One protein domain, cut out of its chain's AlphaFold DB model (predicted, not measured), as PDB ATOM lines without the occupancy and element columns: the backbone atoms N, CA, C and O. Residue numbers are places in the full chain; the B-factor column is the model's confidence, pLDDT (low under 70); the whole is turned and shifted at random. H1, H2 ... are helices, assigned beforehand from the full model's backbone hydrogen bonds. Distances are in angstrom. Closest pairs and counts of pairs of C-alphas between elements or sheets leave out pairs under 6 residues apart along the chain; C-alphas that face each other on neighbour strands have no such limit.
ATOM      1  N   TRP A   2      61.331  32.403  10.053       85.62
ATOM      2  CA  TRP A   2      60.393  31.329   9.710       85.62
ATOM      3  C   TRP A   2      59.464  30.932  10.859       85.62
ATOM      4  O   TRP A   2      58.280  30.763  10.618       85.62
ATOM      5  N   ASP A   3      59.962  30.865  12.096       91.31
ATOM      6  CA  ASP A   3      59.128  30.489  13.248       91.31
ATOM      7  C   ASP A   3      58.025  31.513  13.540       91.31
ATOM      8  O   ASP A   3      56.908  31.126  13.861       91.31
ATOM      9  N   VAL A   4      58.310  32.809  13.348       95.50
ATOM     10  CA  VAL A   4      57.298  33.875  13.453       95.50
ATOM     11  C   VAL A   4      56.249  33.703  12.359       95.50
ATOM     12  O   VAL A   4      55.066  33.686  12.653       95.50
ATOM     13  N   GLY A   5      56.665  33.482  11.107       94.50
ATOM     14  CA  GLY A   5      55.719  33.239  10.013       94.50
ATOM     15  C   GLY A   5      54.864  31.981  10.208       94.50
ATOM     16  O   GLY A   5      53.693  31.977   9.844       94.50
ATOM     17  N   ILE A   6      55.425  30.924  10.805       95.81
ATOM     18  CA  ILE A   6      54.673  29.714  11.166       95.81
ATOM     19  C   ILE A   6      53.649  30.029  12.261       95.81
ATOM     20  O   ILE A   6      52.505  29.609  12.128       95.81
ATOM     21  N   ALA A   7      54.034  30.767  13.307       96.81
ATOM     22  CA  ALA A   7      53.126  31.157  14.386       96.81
ATOM     23  C   ALA A   7      51.957  32.011  13.866       96.81
ATOM     24  O   ALA A   7      50.805  31.668  14.107       96.81
ATOM     25  N   GLU A   8      52.243  33.030  13.053       96.56
ATOM     26  CA  GLU A   8      51.216  33.888  12.445       96.56
ATOM     27  C   GLU A   8      50.243  33.089  11.564       96.56
ATOM     28  O   GLU A   8      49.034  33.314  11.593       96.56
ATOM     29  N   ALA A   9      50.747  32.123  10.787       96.56
ATOM     30  CA  ALA A   9      49.894  31.264   9.969       96.56
ATOM     31  C   ALA A   9      49.016  30.330  10.819       96.56
ATOM     32  O   ALA A   9      47.871  30.065  10.455       96.56
ATOM     33  N   VAL A  10      49.538  29.826  11.942       96.50
ATOM     34  CA  VAL A  10      48.772  28.999  12.886       96.50
ATOM     35  C   VAL A  10      47.648  29.812  13.523       96.50
ATOM     36  O   VAL A  10      46.510  29.346  13.511       96.50
ATOM     37  N   ASP A  11      47.932  31.022  14.004       97.12
ATOM     38  CA  ASP A  11      46.926  31.887  14.633       97.12
ATOM     39  C   ASP A  11      45.800  32.243  13.649       97.12
ATOM     40  O   ASP A  11      44.621  32.095  13.971       97.12
ATOM     41  N   GLN A  12      46.136  32.563  12.394       95.94
ATOM     42  CA  GLN A  12      45.133  32.800  11.345       95.94
ATOM     43  C   GLN A  12      44.230  31.581  11.100       95.94
ATOM     44  O   GLN A  12      43.025  31.719  10.889       95.94
ATOM     45  N   ILE A  13      44.793  30.372  11.127       95.94
ATOM     46  CA  ILE A  13      44.023  29.134  10.955       95.94
ATOM     47  C   ILE A  13      43.091  28.890  12.152       95.94
ATOM     48  O   ILE A  13      41.960  28.439  11.954       95.94
ATOM     49  N   VAL A  14      43.529  29.202  13.375       94.50
ATOM     50  CA  VAL A  14      42.692  29.116  14.584       94.50
ATOM     51  C   VAL A  14      41.489  30.056  14.472       94.50
ATOM     52  O   VAL A  14      40.355  29.623  14.700       94.50
ATOM     53  N   ASP A  15      41.708  31.292  14.030       94.69
ATOM     54  CA  ASP A  15      40.641  32.278  13.835       94.69
ATOM     55  C   ASP A  15      39.648  31.857  12.745       94.69
ATOM     56  O   ASP A  15      38.433  32.010  12.900       94.69
ATOM     57  N   LEU A  16      40.138  31.286  11.641       93.50
ATOM     58  CA  LEU A  16      39.283  30.741  10.584       93.50
ATOM     59  C   LEU A  16      38.468  29.543  11.082       93.50
ATOM     60  O   LEU A  16      37.276  29.440  10.795       93.50
ATOM     61  N   ARG A  17      39.071  28.652  11.878       91.31
ATOM     62  CA  ARG A  17      38.351  27.514  12.461       91.31
ATOM     63  C   ARG A  17      37.222  27.975  13.380       91.31
ATOM     64  O   ARG A  17      36.145  27.379  13.343       91.31
ATOM     65  N   ALA A  18      37.439  29.038  14.156       91.12
ATOM     66  CA  ALA A  18      36.412  29.640  15.007       91.12
ATOM     67  C   ALA A  18      35.228  30.214  14.204       91.12
ATOM     68  O   ALA A  18      34.100  30.225  14.694       91.12
ATOM     69  N   GLN A  19      35.458  30.619  12.951       92.62
ATOM     70  CA  GLN A  19      34.420  31.060  12.009       92.62
ATOM     71  C   GLN A  19      33.681  29.899  11.318       92.62
ATOM     72  O   GLN A  19      32.829  30.141  10.467       92.62
ATOM     73  N   VAL A  20      33.959  28.645  11.700       84.06
ATOM     74  CA  VAL A  20      33.292  27.435  11.185       84.06
ATOM     75  C   VAL A  20      33.485  27.257   9.672       84.06
ATOM     76  O   VAL A  20      32.589  26.804   8.966       84.06
ATOM     77  N   VAL A  21      34.673  27.593   9.159       87.50
ATOM     78  CA  VAL A  21      35.038  27.243   7.778       87.50
ATOM     79  C   VAL A  21      35.109  25.721   7.607       87.50
ATOM     80  O   VAL A  21      35.543  25.006   8.518       87.50
ATOM     81  N   ASP A  22      34.700  25.238   6.433       84.00
ATOM     82  CA  ASP A  22      34.666  23.804   6.115       84.00
ATOM     83  C   ASP A  22      36.058  23.223   5.809       84.00
ATOM     84  O   ASP A  22      36.340  22.086   6.187       84.00
ATOM     85  N   ASP A  23      36.931  23.985   5.136       89.00
ATOM     86  CA  ASP A  23      38.259  23.529   4.701       89.00
ATOM     87  C   ASP A  23      39.271  24.687   4.583       89.00
ATOM     88  O   ASP A  23      38.895  25.856   4.449       89.00
ATOM     89  N   ILE A  24      40.568  24.364   4.617       91.75
ATOM     90  CA  ILE A  24      41.686  25.304   4.477       91.75
ATOM     91  C   ILE A  24      42.703  24.755   3.473       91.75
ATOM     92  O   ILE A  24      43.334  23.722   3.694       91.75
ATOM     93  N   HIS A  25      42.953  25.513   2.404       93.00
ATOM     94  CA  HIS A  25      43.987  25.189   1.422       93.00
ATOM     95  C   HIS A  25      45.283  25.960   1.714       93.00
ATOM     96  O   HIS A  25      45.338  27.183   1.597       93.00
ATOM     97  N   LEU A  26      46.352  25.236   2.052       93.06
ATOM     98  CA  LEU A  26      47.673  25.799   2.336       93.06
ATOM     99  C   LEU A  26      48.581  25.840   1.090       93.06
ATOM    100  O   LEU A  26      49.015  24.798   0.594       93.06
ATOM    101  N   TYR A  27      48.954  27.038   0.628       94.69
ATOM    102  CA  TYR A  27      49.956  27.216  -0.433       94.69
ATOM    103  C   TYR A  27      51.375  27.024   0.111       94.69
ATOM    104  O   TYR A  27      51.870  27.810   0.912       94.69
ATOM    105  N   THR A  28      52.062  25.976  -0.348       93.06
ATOM    106  CA  THR A  28      53.362  25.574   0.215       93.06
ATOM    107  C   THR A  28      54.556  26.317  -0.378       93.06
ATOM    108  O   THR A  28      55.646  26.224   0.177       93.06
ATOM    109  N   MET A  29      54.400  27.011  -1.512       93.12
ATOM    110  CA  MET A  29      55.482  27.726  -2.215       93.12
ATOM    111  C   MET A  29      56.751  26.879  -2.451       93.12
ATOM    112  O   MET A  29      57.863  27.399  -2.426       93.12
ATOM    113  N   ASN A  30      56.603  25.560  -2.650       92.81
ATOM    114  CA  ASN A  30      57.716  24.598  -2.730       92.81
ATOM    115  C   ASN A  30      58.612  24.563  -1.464       92.81
ATOM    116  O   ASN A  30      59.784  24.198  -1.520       92.81
ATOM    117  N   THR A  31      58.054  24.922  -0.304       92.56
ATOM    118  CA  THR A  31      58.720  24.921   1.009       92.56
ATOM    119  C   THR A  31      58.079  23.892   1.956       92.56
ATOM    120  O   THR A  31      57.286  24.226   2.838       92.56
ATOM    121  N   PRO A  32      58.414  22.595   1.805       93.56
ATOM    122  CA  PRO A  32      57.738  21.513   2.523       93.56
ATOM    123  C   PRO A  32      57.962  21.534   4.038       93.56
ATOM    124  O   PRO A  32      57.158  20.975   4.775       93.56
ATOM    125  N   TYR A  33      59.042  22.149   4.524       95.00
ATOM    126  CA  TYR A  33      59.284  22.277   5.963       95.00
ATOM    127  C   TYR A  33      58.189  23.110   6.640       95.00
ATOM    128  O   TYR A  33      57.574  22.660   7.601       95.00
ATOM    129  N   ILE A  34      57.905  24.296   6.100       95.38
ATOM    130  CA  ILE A  34      56.951  25.246   6.681       95.38
ATOM    131  C   ILE A  34      55.544  24.656   6.640       95.38
ATOM    132  O   ILE A  34      54.857  24.629   7.659       95.38
ATOM    133  N   SER A  35      55.142  24.112   5.488       95.94
ATOM    134  CA  SER A  35      53.802  23.550   5.333       95.94
ATOM    135  C   SER A  35      53.557  22.342   6.235       95.94
ATOM    136  O   SER A  35      52.475  22.220   6.805       95.94
ATOM    137  N   LYS A  36      54.566  21.480   6.429       96.31
ATOM    138  CA  LYS A  36      54.480  20.362   7.378       96.31
ATOM    139  C   LYS A  36      54.320  20.848   8.810       96.31
ATOM    140  O   LYS A  36      53.456  20.335   9.509       96.31
ATOM    141  N   ARG A  37      55.105  21.846   9.233       96.69
ATOM    142  CA  ARG A  37      55.032  22.378  10.602       96.69
ATOM    143  C   ARG A  37      53.677  23.013  10.891       96.69
ATOM    144  O   ARG A  37      53.099  22.717  11.929       96.69
ATOM    145  N   ILE A  38      53.137  23.801   9.958       96.62
ATOM    146  CA  ILE A  38      51.780  24.353  10.079       96.62
ATOM    147  C   ILE A  38      50.760  23.212  10.192       96.62
ATOM    148  O   ILE A  38      49.992  23.172  11.147       96.62
ATOM    149  N   HIS A  39      50.796  22.243   9.269       95.56
ATOM    150  CA  HIS A  39      49.868  21.110   9.260       95.56
ATOM    151  C   HIS A  39      49.915  20.286  10.559       95.56
ATOM    152  O   HIS A  39      48.868  19.933  11.093       95.56
ATOM    153  N   GLU A  40      51.103  19.990  11.090       95.62
ATOM    154  CA  GLU A  40      51.274  19.257  12.353       95.62
ATOM    155  C   GLU A  40      50.580  19.952  13.530       95.62
ATOM    156  O   GLU A  40      49.934  19.280  14.333       95.62
ATOM    157  N   VAL A  41      50.688  21.281  13.611       95.81
ATOM    158  CA  VAL A  41      50.120  22.075  14.707       95.81
ATOM    159  C   VAL A  41      48.603  22.203  14.586       95.81
ATOM    160  O   VAL A  41      47.905  22.077  15.588       95.81
ATOM    161  N   VAL A  42      48.076  22.426  13.376       94.69
ATOM    162  CA  VAL A  42      46.642  22.713  13.185       94.69
ATOM    163  C   VAL A  42      45.787  21.460  13.014       94.69
ATOM    164  O   VAL A  42      44.594  21.501  13.297       94.69
ATOM    165  N   ARG A  43      46.364  20.321  12.605       93.44
ATOM    166  CA  ARG A  43      45.627  19.062  12.381       93.44
ATOM    167  C   ARG A  43      44.700  18.658  13.545       93.44
ATOM    168  O   ARG A  43      43.571  18.258  13.254       93.44
ATOM    169  N   PRO A  44      45.085  18.759  14.833       92.31
ATOM    170  CA  PRO A  44      44.192  18.425  15.948       92.31
ATOM    171  C   PRO A  44      42.879  19.226  15.971       92.31
ATOM    172  O   PRO A  44      41.870  18.701  16.435       92.31
ATOM    173  N   LEU A  45      42.857  20.445  15.415       89.69
ATOM    174  CA  LEU A  45      41.672  21.317  15.357       89.69
ATOM    175  C   LEU A  45      40.585  20.811  14.388       89.69
ATOM    176  O   LEU A  45      39.430  21.235  14.473       89.69
ATOM    177  N   PHE A  46      40.957  19.919  13.465       86.12
ATOM    178  CA  PHE A  46      40.081  19.389  12.412       86.12
ATOM    179  C   PHE A  46      39.756  17.900  12.586       86.12
ATOM    180  O   PHE A  46      38.822  17.400  11.967       86.12
ATOM    181  N   VAL A  47      40.521  17.173  13.408       81.31
ATOM    182  CA  VAL A  47      40.365  15.716  13.592       81.31
ATOM    183  C   VAL A  47      39.418  15.365  14.747       81.31
ATOM    184  O   VAL A  47      38.872  14.264  14.770       81.31
ATOM    185  N   LEU A  48      39.179  16.284  15.686       62.91
ATOM    186  CA  LEU A  48      38.205  16.081  16.758       62.91
ATOM    187  C   LEU A  48      36.789  16.385  16.244       62.91
ATOM    188  O   LEU A  48      36.443  17.539  15.993       62.91
TER     189      LEU A  48
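Overview. This is residues 2 to 48 of the 49 residues of an uncharacterized protein of Aerococcus christensenii (UniProt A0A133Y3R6). A long helix, H1, and a shorter one, H2, lie across each other at a slant and run the same way; an extended link, residues 19 to 31, goes from the last end of H1 back along its length to the place where H2 starts. The one-turn helix H3 follows at the last end of H2, near the last end of H1, and the longest axis is roughly that of H1 and the returning link. The printed part has 47 residues with three named helices, H1, H2 and H3 in that order along the chain, and no named strand; its class is all helix. It is compact, with a radius of gyration of the C-alphas of 10.5 A, and its outline is elongated, with spans of 27 by 17 by 16 A.

Along the chain. H1, residues 2 to 18, begins with C-alpha 2 at (60.393, 31.329, 9.710) and ends with C-alpha 18 at (36.412, 29.640, 15.007), 24.6 A from first to last C-alpha. The x values fall along it. Residues 19 to 31 have no named element, and in them x rises again, from C-alpha 20 at (33.292, 27.435, 11.185) to C-alpha 31 at (58.720, 24.921, 1.009). H2, residues 32 to 42, measures 15.4 A from its first C-alpha at (57.738, 21.513, 2.523) to its last. H3, residues 44 to 47, measures 5.2 A and ends with C-alpha 47 at (40.365, 15.716, 13.592).

Arrangement. H1 and H2 touch, with 10 pairs of C-alphas within 8 A. Their closest C-alphas are those of Ile 6 and Ile 38, 6.2 A apart. They run the same way at a steep tilt of 40 degrees, and their centres are 10.6 A apart. H1 and H3 are close but not clearly touching: their closest C-alphas, those of Arg 17 and Leu 45, are 7.6 A apart. H2 and H3 meet only through their link. In H1 and H2 every pair of O i and N i+4 is within hydrogen-bond range; H3, with 4 residues, is too short for such a pair, and its one pair of O i and N i+3 is not within range.

Size, cuts and confidence. The two C-alphas farthest apart are those of Asn 30 and Leu 48, at 28.9 A, and the first and last printed C-alphas, of Trp 2 and Leu 48, are 27.8 A apart. The printed part, residues 2 to 48 of a chain of 49, has no cut. The link from H1 to H2, with 13 residues, is long, and the link from H2 to H3, with 1 residue, is tight. The mean pLDDT of the printed part is 92.4, and one residue, Leu 48, is under 70.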